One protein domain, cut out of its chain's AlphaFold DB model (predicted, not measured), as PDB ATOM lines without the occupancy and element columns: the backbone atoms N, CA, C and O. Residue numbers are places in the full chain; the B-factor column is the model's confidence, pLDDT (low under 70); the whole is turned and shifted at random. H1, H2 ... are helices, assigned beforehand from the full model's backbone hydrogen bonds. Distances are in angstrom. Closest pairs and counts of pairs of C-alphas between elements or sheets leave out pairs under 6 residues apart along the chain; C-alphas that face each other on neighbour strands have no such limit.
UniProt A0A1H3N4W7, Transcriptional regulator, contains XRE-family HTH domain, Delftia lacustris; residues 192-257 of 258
ATOM      1  N   LYS A 192     142.637 195.798 104.071       88.31
ATOM      2  CA  LYS A 192     143.172 197.067 103.573       88.31
ATOM      3  C   LYS A 192     144.577 196.865 103.013       88.31
ATOM      4  O   LYS A 192     144.856 197.318 101.906       88.31
ATOM      5  N   LEU A 193     145.428 196.123 103.720       87.88
ATOM      6  CA  LEU A 193     146.763 195.778 103.227       87.88
ATOM      7  C   LEU A 193     146.692 194.944 101.942       87.88
ATOM      8  O   LEU A 193     147.400 195.230 100.978       87.88
ATOM      9  N   VAL A 194     145.809 193.943 101.896       90.38
ATOM     10  CA  VAL A 194     145.602 193.120 100.689       90.38
ATOM     11  C   VAL A 194     145.191 193.981  99.493       90.38
ATOM     12  O   VAL A 194     145.712 193.791  98.388       90.38
ATOM     13  N   GLN A 195     144.282 194.938  99.704       92.44
ATOM     14  CA  GLN A 195     143.871 195.877  98.666       92.44
ATOM     15  C   GLN A 195     145.056 196.727  98.185       92.44
ATOM     16  O   GLN A 195     145.307 196.770  96.984       92.44
ATOM     17  N   GLU A 196     145.829 197.326  99.094       90.44
ATOM     18  CA  GLU A 196     146.990 198.160  98.749       90.44
ATOM     19  C   GLU A 196     148.064 197.373  97.973       90.44
ATOM     20  O   GLU A 196     148.589 197.857  96.970       90.44
ATOM     21  N   CYS A 197     148.355 196.129  98.369       91.56
ATOM     22  CA  CYS A 197     149.268 195.255  97.626       91.56
ATOM     23  C   CYS A 197     148.746 194.938  96.217       91.56
ATOM     24  O   CYS A 197     149.524 194.872  95.262       91.56
ATOM     25  N   THR A 198     147.435 194.737  96.085       93.75
ATOM     26  CA  THR A 198     146.803 194.461  94.791       93.75
ATOM     27  C   THR A 198     146.897 195.682  93.888       93.75
ATOM     28  O   THR A 198     147.406 195.580  92.777       93.75
ATOM     29  N   GLU A 199     146.502 196.851  94.386       92.69
ATOM     30  CA  GLU A 199     146.570 198.115  93.648       92.69
ATOM     31  C   GLU A 199     148.000 198.459  93.211       92.69
ATOM     32  O   GLU A 199     148.200 198.905  92.082       92.69
ATOM     33  N   ALA A 200     149.007 198.194  94.049       90.50
ATOM     34  CA  ALA A 200     150.408 198.403  93.693       90.50
ATOM     35  C   ALA A 200     150.856 197.500  92.529       90.50
ATOM     36  O   ALA A 200     151.489 197.970  91.581       90.50
ATOM     37  N   VAL A 201     150.490 196.214  92.565       91.81
ATOM     38  CA  VAL A 201     150.773 195.263  91.477       91.81
ATOM     39  C   VAL A 201     150.040 195.666  90.196       91.81
ATOM     40  O   VAL A 201     150.626 195.683  89.111       91.81
ATOM     41  N   ASP A 202     148.764 196.017  90.318       91.81
ATOM     42  CA  ASP A 202     147.928 196.495  89.225       91.81
ATOM     43  C   ASP A 202     148.529 197.732  88.553       91.81
ATOM     44  O   ASP A 202     148.694 197.765  87.327       91.81
ATOM     45  N   PHE A 203     148.912 198.719  89.360       90.31
ATOM     46  CA  PHE A 203     149.514 199.961  88.900       90.31
ATOM     47  C   PHE A 203     150.875 199.732  88.238       90.31
ATOM     48  O   PHE A 203     151.143 200.316  87.187       90.31
ATOM     49  N   PHE A 204     151.715 198.853  88.795       90.50
ATOM     50  CA  PHE A 204     152.996 198.484  88.191       90.50
ATOM     51  C   PHE A 204     152.812 197.923  86.778       90.50
ATOM     52  O   PHE A 204     153.443 198.407  85.840       90.50
ATOM     53  N   PHE A 205     151.908 196.957  86.585       90.00
ATOM     54  CA  PHE A 205     151.675 196.385  85.254       90.00
ATOM     55  C   PHE A 205     151.046 197.386  84.284       90.00
ATOM     56  O   PHE A 205     151.429 197.417  83.111       90.00
ATOM     57  N   LEU A 206     150.137 198.240  84.768       88.12
ATOM     58  CA  LEU A 206     149.548 199.304  83.958       88.12
ATOM     59  C   LEU A 206     150.611 200.302  83.476       88.12
ATOM     60  O   LEU A 206     150.596 200.698  82.312       88.12
ATOM     61  N   ARG A 207     151.550 200.681  84.351       88.81
ATOM     62  CA  ARG A 207     152.635 201.622  84.042       88.81
ATOM     63  C   ARG A 207     153.711 201.009  83.146       88.81
ATOM     64  O   ARG A 207     154.202 201.688  82.248       88.81
ATOM     65  N   SER A 208     154.076 199.753  83.384       84.88
ATOM     66  CA  SER A 208     155.129 199.053  82.638       84.88
ATOM     67  C   SER A 208     154.667 198.564  81.259       84.88
ATOM     68  O   SER A 208     155.497 198.179  80.439       84.88
ATOM     69  N   GLY A 209     153.355 198.552  80.987       83.44
ATOM     70  CA  GLY A 209     152.788 198.061  79.723       83.44
ATOM     71  C   GLY A 209     152.920 196.545  79.531       83.44
ATOM     72  O   GLY A 209     152.752 196.040  78.422       83.44
ATOM     73  N   LEU A 210     153.232 195.815  80.605       82.50
ATOM     74  CA  LEU A 210     153.412 194.367  80.607       82.50
ATOM     75  C   LEU A 210     152.086 193.667  80.926       82.50
ATOM     76  O   LEU A 210     151.318 194.117  81.775       82.50
ATOM     77  N   ASN A 211     151.835 192.524  80.286       81.81
ATOM     78  CA  ASN A 211     150.672 191.694  80.589       81.81
ATOM     79  C   ASN A 211     151.067 190.533  81.513       81.81
ATOM     80  O   ASN A 211     151.868 189.680  81.134       81.81
ATOM     81  N   CYS A 212     150.477 190.479  82.708       79.25
ATOM     82  CA  CYS A 212     150.699 189.409  83.676       79.25
ATOM     83  C   CYS A 212     149.466 188.493  83.756       79.25
ATOM     84  O   CYS A 212     148.395 188.954  84.164       79.25
ATOM     85  N   PRO A 213     149.584 187.198  83.396       82.69
ATOM     86  CA  PRO A 213     148.497 186.233  83.540       82.69
ATOM     87  C   PRO A 213     147.953 186.175  84.973       82.69
ATOM     88  O   PRO A 213     148.722 186.176  85.935       82.69
ATOM     89  N   SER A 214     146.634 186.020  85.127       82.75
ATOM     90  CA  SER A 214     145.943 186.100  86.427       82.75
ATOM     91  C   SER A 214     146.533 185.181  87.504       82.75
ATOM     92  O   SER A 214     146.641 185.573  88.663       82.75
ATOM     93  N   ARG A 215     146.984 183.978  87.113       80.88
ATOM     94  CA  ARG A 215     147.628 183.010  88.019       80.88
ATOM     95  C   ARG A 215     148.901 183.555  88.678       80.88
ATOM     96  O   ARG A 215     149.171 183.249  89.832       80.88
ATOM     97  N   PHE A 216     149.677 184.350  87.946       83.94
ATOM     98  CA  PHE A 216     150.963 184.878  88.398       83.94
ATOM     99  C   PHE A 216     150.800 186.200  89.136       83.94
ATOM    100  O   PHE A 216     151.491 186.435  90.124       83.94
ATOM    101  N   ARG A 217     149.807 187.006  88.739       88.38
ATOM    102  CA  ARG A 217     149.433 188.226  89.459       88.38
ATOM    103  C   ARG A 217     149.152 187.932  90.931       88.38
ATOM    104  O   ARG A 217     149.693 188.600  91.799       88.38
ATOM    105  N   TRP A 218     148.380 186.882  91.216       89.06
ATOM    106  CA  TRP A 218     148.049 186.524  92.597       89.06
ATOM    107  C   TRP A 218     149.239 185.952  93.383       89.06
ATOM    108  O   TRP A 218     149.349 186.198  94.582       89.06
ATOM    109  N   LYS A 219     150.167 185.243  92.717       90.44
ATOM    110  CA  LYS A 219     151.439 184.831  93.341       90.44
ATOM    111  C   LYS A 219     152.252 186.053  93.778       90.44
ATOM    112  O   LYS A 219     152.735 186.081  94.907       90.44
ATOM    113  N   LEU A 220     152.344 187.068  92.918       90.38
ATOM    114  CA  LEU A 220     153.042 188.317  93.220       90.38
ATOM    115  C   LEU A 220     152.364 189.092  94.354       90.38
ATOM    116  O   LEU A 220     153.041 189.461  95.305       90.38
ATOM    117  N   VAL A 221     151.038 189.255  94.320       92.00
ATOM    118  CA  VAL A 221     150.276 189.903  95.408       92.00
ATOM    119  C   VAL A 221     150.496 189.187  96.742       92.00
ATOM    120  O   VAL A 221     150.776 189.838  97.745       92.00
ATOM    121  N   LYS A 222     150.442 187.847  96.761       90.75
ATOM    122  CA  LYS A 222     150.716 187.050  97.965       90.75
ATOM    123  C   LYS A 222     152.137 187.279  98.484       90.75
ATOM    124  O   LYS A 222     152.321 187.417  99.691       90.75
ATOM    125  N   LYS A 223     153.127 187.315  97.587       89.81
ATOM    126  CA  LYS A 223     154.533 187.528  97.944       89.81
ATOM    127  C   LYS A 223     154.749 188.930  98.515       89.81
ATOM    128  O   LYS A 223     155.253 189.042  99.627       89.81
ATOM    129  N   VAL A 224     154.256 189.968  97.839       89.69
ATOM    130  CA  VAL A 224     154.275 191.362  98.324       89.69
ATOM    131  C   VAL A 224     153.622 191.458  99.702       89.69
ATOM    132  O   VAL A 224     154.225 191.984 100.632       89.69
ATOM    133  N   HIS A 225     152.425 190.888  99.864       90.00
ATOM    134  CA  HIS A 225     151.718 190.878 101.141       90.00
ATOM    135  C   HIS A 225     152.532 190.188 102.243       90.00
ATOM    136  O   HIS A 225     152.600 190.699 103.358       90.00
ATOM    137  N   SER A 226     153.172 189.049 101.949       87.12
ATOM    138  CA  SER A 226     154.007 188.346 102.930       87.12
ATOM    139  C   SER A 226     155.214 189.173 103.377       87.12
ATOM    140  O   SER A 226     155.428 189.281 104.579       87.12
ATOM    141  N   GLU A 227     155.922 189.826 102.448       85.38
ATOM    142  CA  GLU A 227     157.086 190.667 102.764       85.38
ATOM    143  C   GLU A 227     156.672 191.871 103.624       85.38
ATOM    144  O   GLU A 227     157.292 192.157 104.647       85.38
ATOM    145  N   VAL A 228     155.559 192.528 103.278       84.69
ATOM    146  CA  VAL A 228     155.038 193.671 104.047       84.69
ATOM    147  C   VAL A 228     154.540 193.250 105.431       84.69
ATOM    148  O   VAL A 228     154.715 193.997 106.386       84.69
ATOM    149  N   THR A 229     153.963 192.052 105.564       83.50
ATOM    150  CA  THR A 229     153.501 191.523 106.862       83.50
ATOM    151  C   THR A 229     154.678 191.183 107.784       83.50
ATOM    152  O   THR A 229     154.567 191.325 108.998       83.50
ATOM    153  N   THR A 230     155.808 190.733 107.225       77.06
ATOM    154  CA  THR A 230     157.029 190.410 107.987       77.06
ATOM    155  C   THR A 230     157.835 191.636 108.420       77.06
ATOM    156  O   THR A 230     158.640 191.537 109.344       77.06
ATOM    157  N   CYS A 231     157.628 192.794 107.788       66.94
ATOM    158  CA  CYS A 231     158.232 194.054 108.212       66.94
ATOM    159  C   CYS A 231     157.436 194.624 109.398       66.94
ATOM    160  O   CYS A 231     156.328 195.123 109.220       66.94
ATOM    161  N   GLU A 232     157.983 194.557 110.617       54.81
ATOM    162  CA  GLU A 232     157.342 195.144 111.801       54.81
ATOM    163  C   GLU A 232     157.065 196.649 111.608       54.81
ATOM    164  O   GLU A 232     157.919 197.421 111.162       54.81
ATOM    165  N   VAL A 233     155.839 197.059 111.950       58.19
ATOM    166  CA  VAL A 233     155.325 198.427 111.805       58.19
ATOM    167  C   VAL A 233     156.072 199.375 112.744       58.19
ATOM    168  O   VAL A 233     155.773 199.450 113.935       58.19
ATOM    169  N   GLN A 234     156.999 200.157 112.199       48.75
ATOM    170  CA  GLN A 234     157.544 201.349 112.849       48.75
ATOM    171  C   GLN A 234     157.616 202.473 111.821       48.75
ATOM    172  O   GLN A 234     158.603 202.576 111.110       48.75
ATOM    173  N   GLU A 235     156.605 203.342 111.706       50.00
ATOM    174  CA  GLU A 235     156.739 204.514 110.823       50.00
ATOM    175  C   GLU A 235     158.016 205.299 111.188       50.00
ATOM    176  O   GLU A 235     158.170 205.681 112.353       50.00
ATOM    177  N   PRO A 236     158.975 205.473 110.249       51.69
ATOM    178  CA  PRO A 236     158.815 205.592 108.790       51.69
ATOM    179  C   PRO A 236     159.208 204.353 107.936       51.69
ATOM    180  O   PRO A 236     159.461 204.495 106.744       51.69
ATOM    181  N   SER A 237     159.288 203.142 108.498       56.38
ATOM    182  CA  SER A 237     159.885 201.936 107.887       56.38
ATOM    183  C   SER A 237     159.011 201.140 106.900       56.38
ATOM    184  O   SER A 237     159.406 200.042 106.500       56.38
ATOM    185  N   ARG A 238     157.840 201.640 106.476       59.41
ATOM    186  CA  ARG A 238     157.005 200.919 105.497       59.41
ATOM    187  C   ARG A 238     157.655 200.990 104.103       59.41
ATOM    188  O   ARG A 238     157.854 202.101 103.611       59.41
ATOM    189  N   PRO A 239     157.977 199.854 103.450       66.00
ATOM    190  CA  PRO A 239     158.608 199.879 102.134       66.00
ATOM    191  C   PRO A 239     157.654 200.471 101.091       66.00
ATOM    192  O   PRO A 239     156.451 200.203 101.127       66.00
ATOM    193  N   ASP A 240     158.193 201.249 100.148       84.19
ATOM    194  CA  ASP A 240     157.434 201.680  98.973       84.19
ATOM    195  C   ASP A 240     156.978 200.434  98.204       84.19
ATOM    196  O   ASP A 240     157.787 199.639  97.716       84.19
ATOM    197  N   LEU A 241     155.660 200.245  98.133       85.00
ATOM    198  CA  LEU A 241     155.052 199.074  97.514       85.00
ATOM    199  C   LEU A 241     155.409 198.980  96.030       85.00
ATOM    200  O   LEU A 241     155.543 197.871  95.518       85.00
ATOM    201  N   LEU A 242     155.590 200.109  95.341       84.38
ATOM    202  CA  LEU A 242     155.930 200.102  93.918       84.38
ATOM    203  C   LEU A 242     157.375 199.653  93.676       84.38
ATOM    204  O   LEU A 242     157.615 198.863  92.762       84.38
ATOM    205  N   ASP A 243     158.315 200.098  94.511       86.44
ATOM    206  CA  ASP A 243     159.706 199.629  94.477       86.44
ATOM    207  C   ASP A 243     159.796 198.132  94.802       86.44
ATOM    208  O   ASP A 243     160.437 197.360  94.086       86.44
ATOM    209  N   LEU A 244     159.075 197.694  95.840       88.50
ATOM    210  CA  LEU A 244     159.017 196.288  96.230       88.50
ATOM    211  C   LEU A 244     158.467 195.403  95.104       88.50
ATOM    212  O   LEU A 244     159.034 194.347  94.824       88.50
ATOM    213  N   VAL A 245     157.389 195.832  94.443       89.88
ATOM    214  CA  VAL A 245     156.822 195.114  93.294       89.88
ATOM    215  C   VAL A 245     157.829 195.037  92.145       89.88
ATOM    216  O   VAL A 245     157.964 193.968  91.552       89.88
ATOM    217  N   SER A 246     158.560 196.121  91.858       88.69
ATOM    218  CA  SER A 246     159.588 196.135  90.807       88.69
ATOM    219  C   SER A 246     160.703 195.129  91.090       88.69
ATOM    220  O   SER A 246     161.001 194.298  90.235       88.69
ATOM    221  N   ARG A 247     161.259 195.132  92.308       88.88
ATOM    222  CA  ARG A 247     162.322 194.193  92.711       88.88
ATOM    223  C   ARG A 247     161.859 192.739  92.663       88.88
ATOM    224  O   ARG A 247     162.532 191.886  92.098       88.88
ATOM    225  N   LEU A 248     160.673 192.451  93.206       88.81
ATOM    226  CA  LEU A 248     160.110 191.098  93.164       88.81
ATOM    227  C   LEU A 248     159.817 190.639  91.732       88.81
ATOM    228  O   LEU A 248     159.900 189.447  91.445       88.81
ATOM    229  N   TRP A 249     159.464 191.557  90.835       87.44
ATOM    230  CA  TRP A 249     159.269 191.236  89.427       87.44
ATOM    231  C   TRP A 249     160.586 190.924  88.705       87.44
ATOM    232  O   TRP A 249     160.622 189.994  87.903       87.44
ATOM    233  N   GLU A 250     161.664 191.649  89.003       85.75
ATOM    234  CA  GLU A 250     162.998 191.372  88.446       85.75
ATOM    235  C   GLU A 250     163.513 189.988  88.871       85.75
ATOM    236  O   GLU A 250     164.005 189.229  88.037       85.75
ATOM    237  N   ASP A 251     163.283 189.608  90.127       83.31
ATOM    238  CA  ASP A 251     163.680 188.302  90.669       83.31
ATOM    239  C   ASP A 251     162.647 187.184  90.419       83.31
ATOM    240  O   ASP A 251     162.772 186.083  90.961       83.31
ATOM    241  N   TYR A 252     161.617 187.431  89.602       80.50
ATOM    242  CA  TYR A 252     160.463 186.540  89.436       80.50
ATOM    243  C   TYR A 252     160.834 185.097  89.066       80.50
ATOM    244  O   TYR A 252     160.258 184.156  89.613       80.50
ATOM    245  N   GLU A 253     161.806 184.902  88.170       75.38
ATOM    246  CA  GLU A 253     162.231 183.561  87.739       75.38
ATOM    247  C   GLU A 253     162.735 182.694  88.906       75.38
ATOM    248  O   GLU A 253     162.556 181.472  88.887       75.38
ATOM    249  N   HIS A 254     163.295 183.325  89.941       76.38
ATOM    250  CA  HIS A 254     163.896 182.641  91.080       76.38
ATOM    251  C   HIS A 254     162.861 182.175  92.106       76.38
ATOM    252  O   HIS A 254     162.989 181.066  92.608       76.38
ATOM    253  N   TRP A 255     161.830 182.973  92.407       73.56
ATOM    254  CA  TRP A 255     160.869 182.645  93.476       73.56
ATOM    255  C   TRP A 255     159.493 182.180  92.982       73.56
ATOM    256  O   TRP A 255     158.697 181.681  93.773       73.56
ATOM    257  N   ALA A 256     159.161 182.332  91.694       68.19
ATOM    258  CA  ALA A 256     157.853 181.919  91.171       68.19
ATOM    259  C   ALA A 256     157.750 180.423  90.815       68.19
ATOM    260  O   ALA A 256     156.635 179.935  90.558       68.19
ATOM    261  N   SER A 257     158.898 179.738  90.763       68.50
ATOM    262  CA  SER A 257     159.046 178.304  90.478       68.50
ATOM    263  C   SER A 257     158.788 177.418  91.702       68.50
ATOM    264  O   SER A 257     158.458 176.244  91.527       68.50
TER     265      SER A 257
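This is residues 192 to 257 of the 258 residues of the protein "Transcriptional regulator, contains XRE-family HTH domain" of Delftia lacustris (UniProt A0A1H3N4W7). Three helices, H1, H2 and H3, pack on one another with their centres in a triangle, each pair crossing steeply, and the four-residue H4 follows H3 near H2. Residues 232 to 237, in the link from H2 to H3, stick out as a free loop. The printed part has 66 residues with four named helices, H1, H2, H3 and H4 in chain order, and no named strand; its class is all helix. It is compact, with a radius of gyration of the C-alphas of 11.6 A, and spans 34 by 24 by 19 A.

H1, residues 192 to 208, touches H2, residues 214 to 230, at a steep tilt of 53 degrees, opposite ways; their closest C-alphas, of Thr 198 and Val 221, are 5.8 A apart. With residues 197 to 204 alone, H1 touches H3, residues 241 to 250, at a steep tilt of 58 degrees, the same way; the closest C-alphas, of Ala 200 and Leu 242, are 5.8 A apart. H2 touches H3 with residues 220 to 224 alone, at a steep tilt of 58 degrees, opposite ways; the closest C-alphas, of Val 224 and Val 245, are 6.8 A apart. H4, residues 252 to 255, is near H2, meets H3 only through their link and is apart from H1. In H1 and H3 every O i to N i+4 pair is within hydrogen-bond range, in H2 12 of 13; H4 is too short for such a pair.

H1 begins at C-alpha 192 (143.172, 197.067, 103.573) and measures 24.2 A from first to last C-alpha. H2 measures 24.6 A and ends at C-alpha 230 (157.029, 190.410, 107.987). H3 measures 14.3 A. H4 measures 5.6 A and ends at C-alpha 255 (160.869, 182.645, 93.476).

The two C-alphas farthest apart, of Asn 211 and Gln 234, are 34.4 A apart. The printed part has no cut and no long link. The mean pLDDT of the printed part is 82.1; residues 231 to 239 and 256 to 257 are under 70.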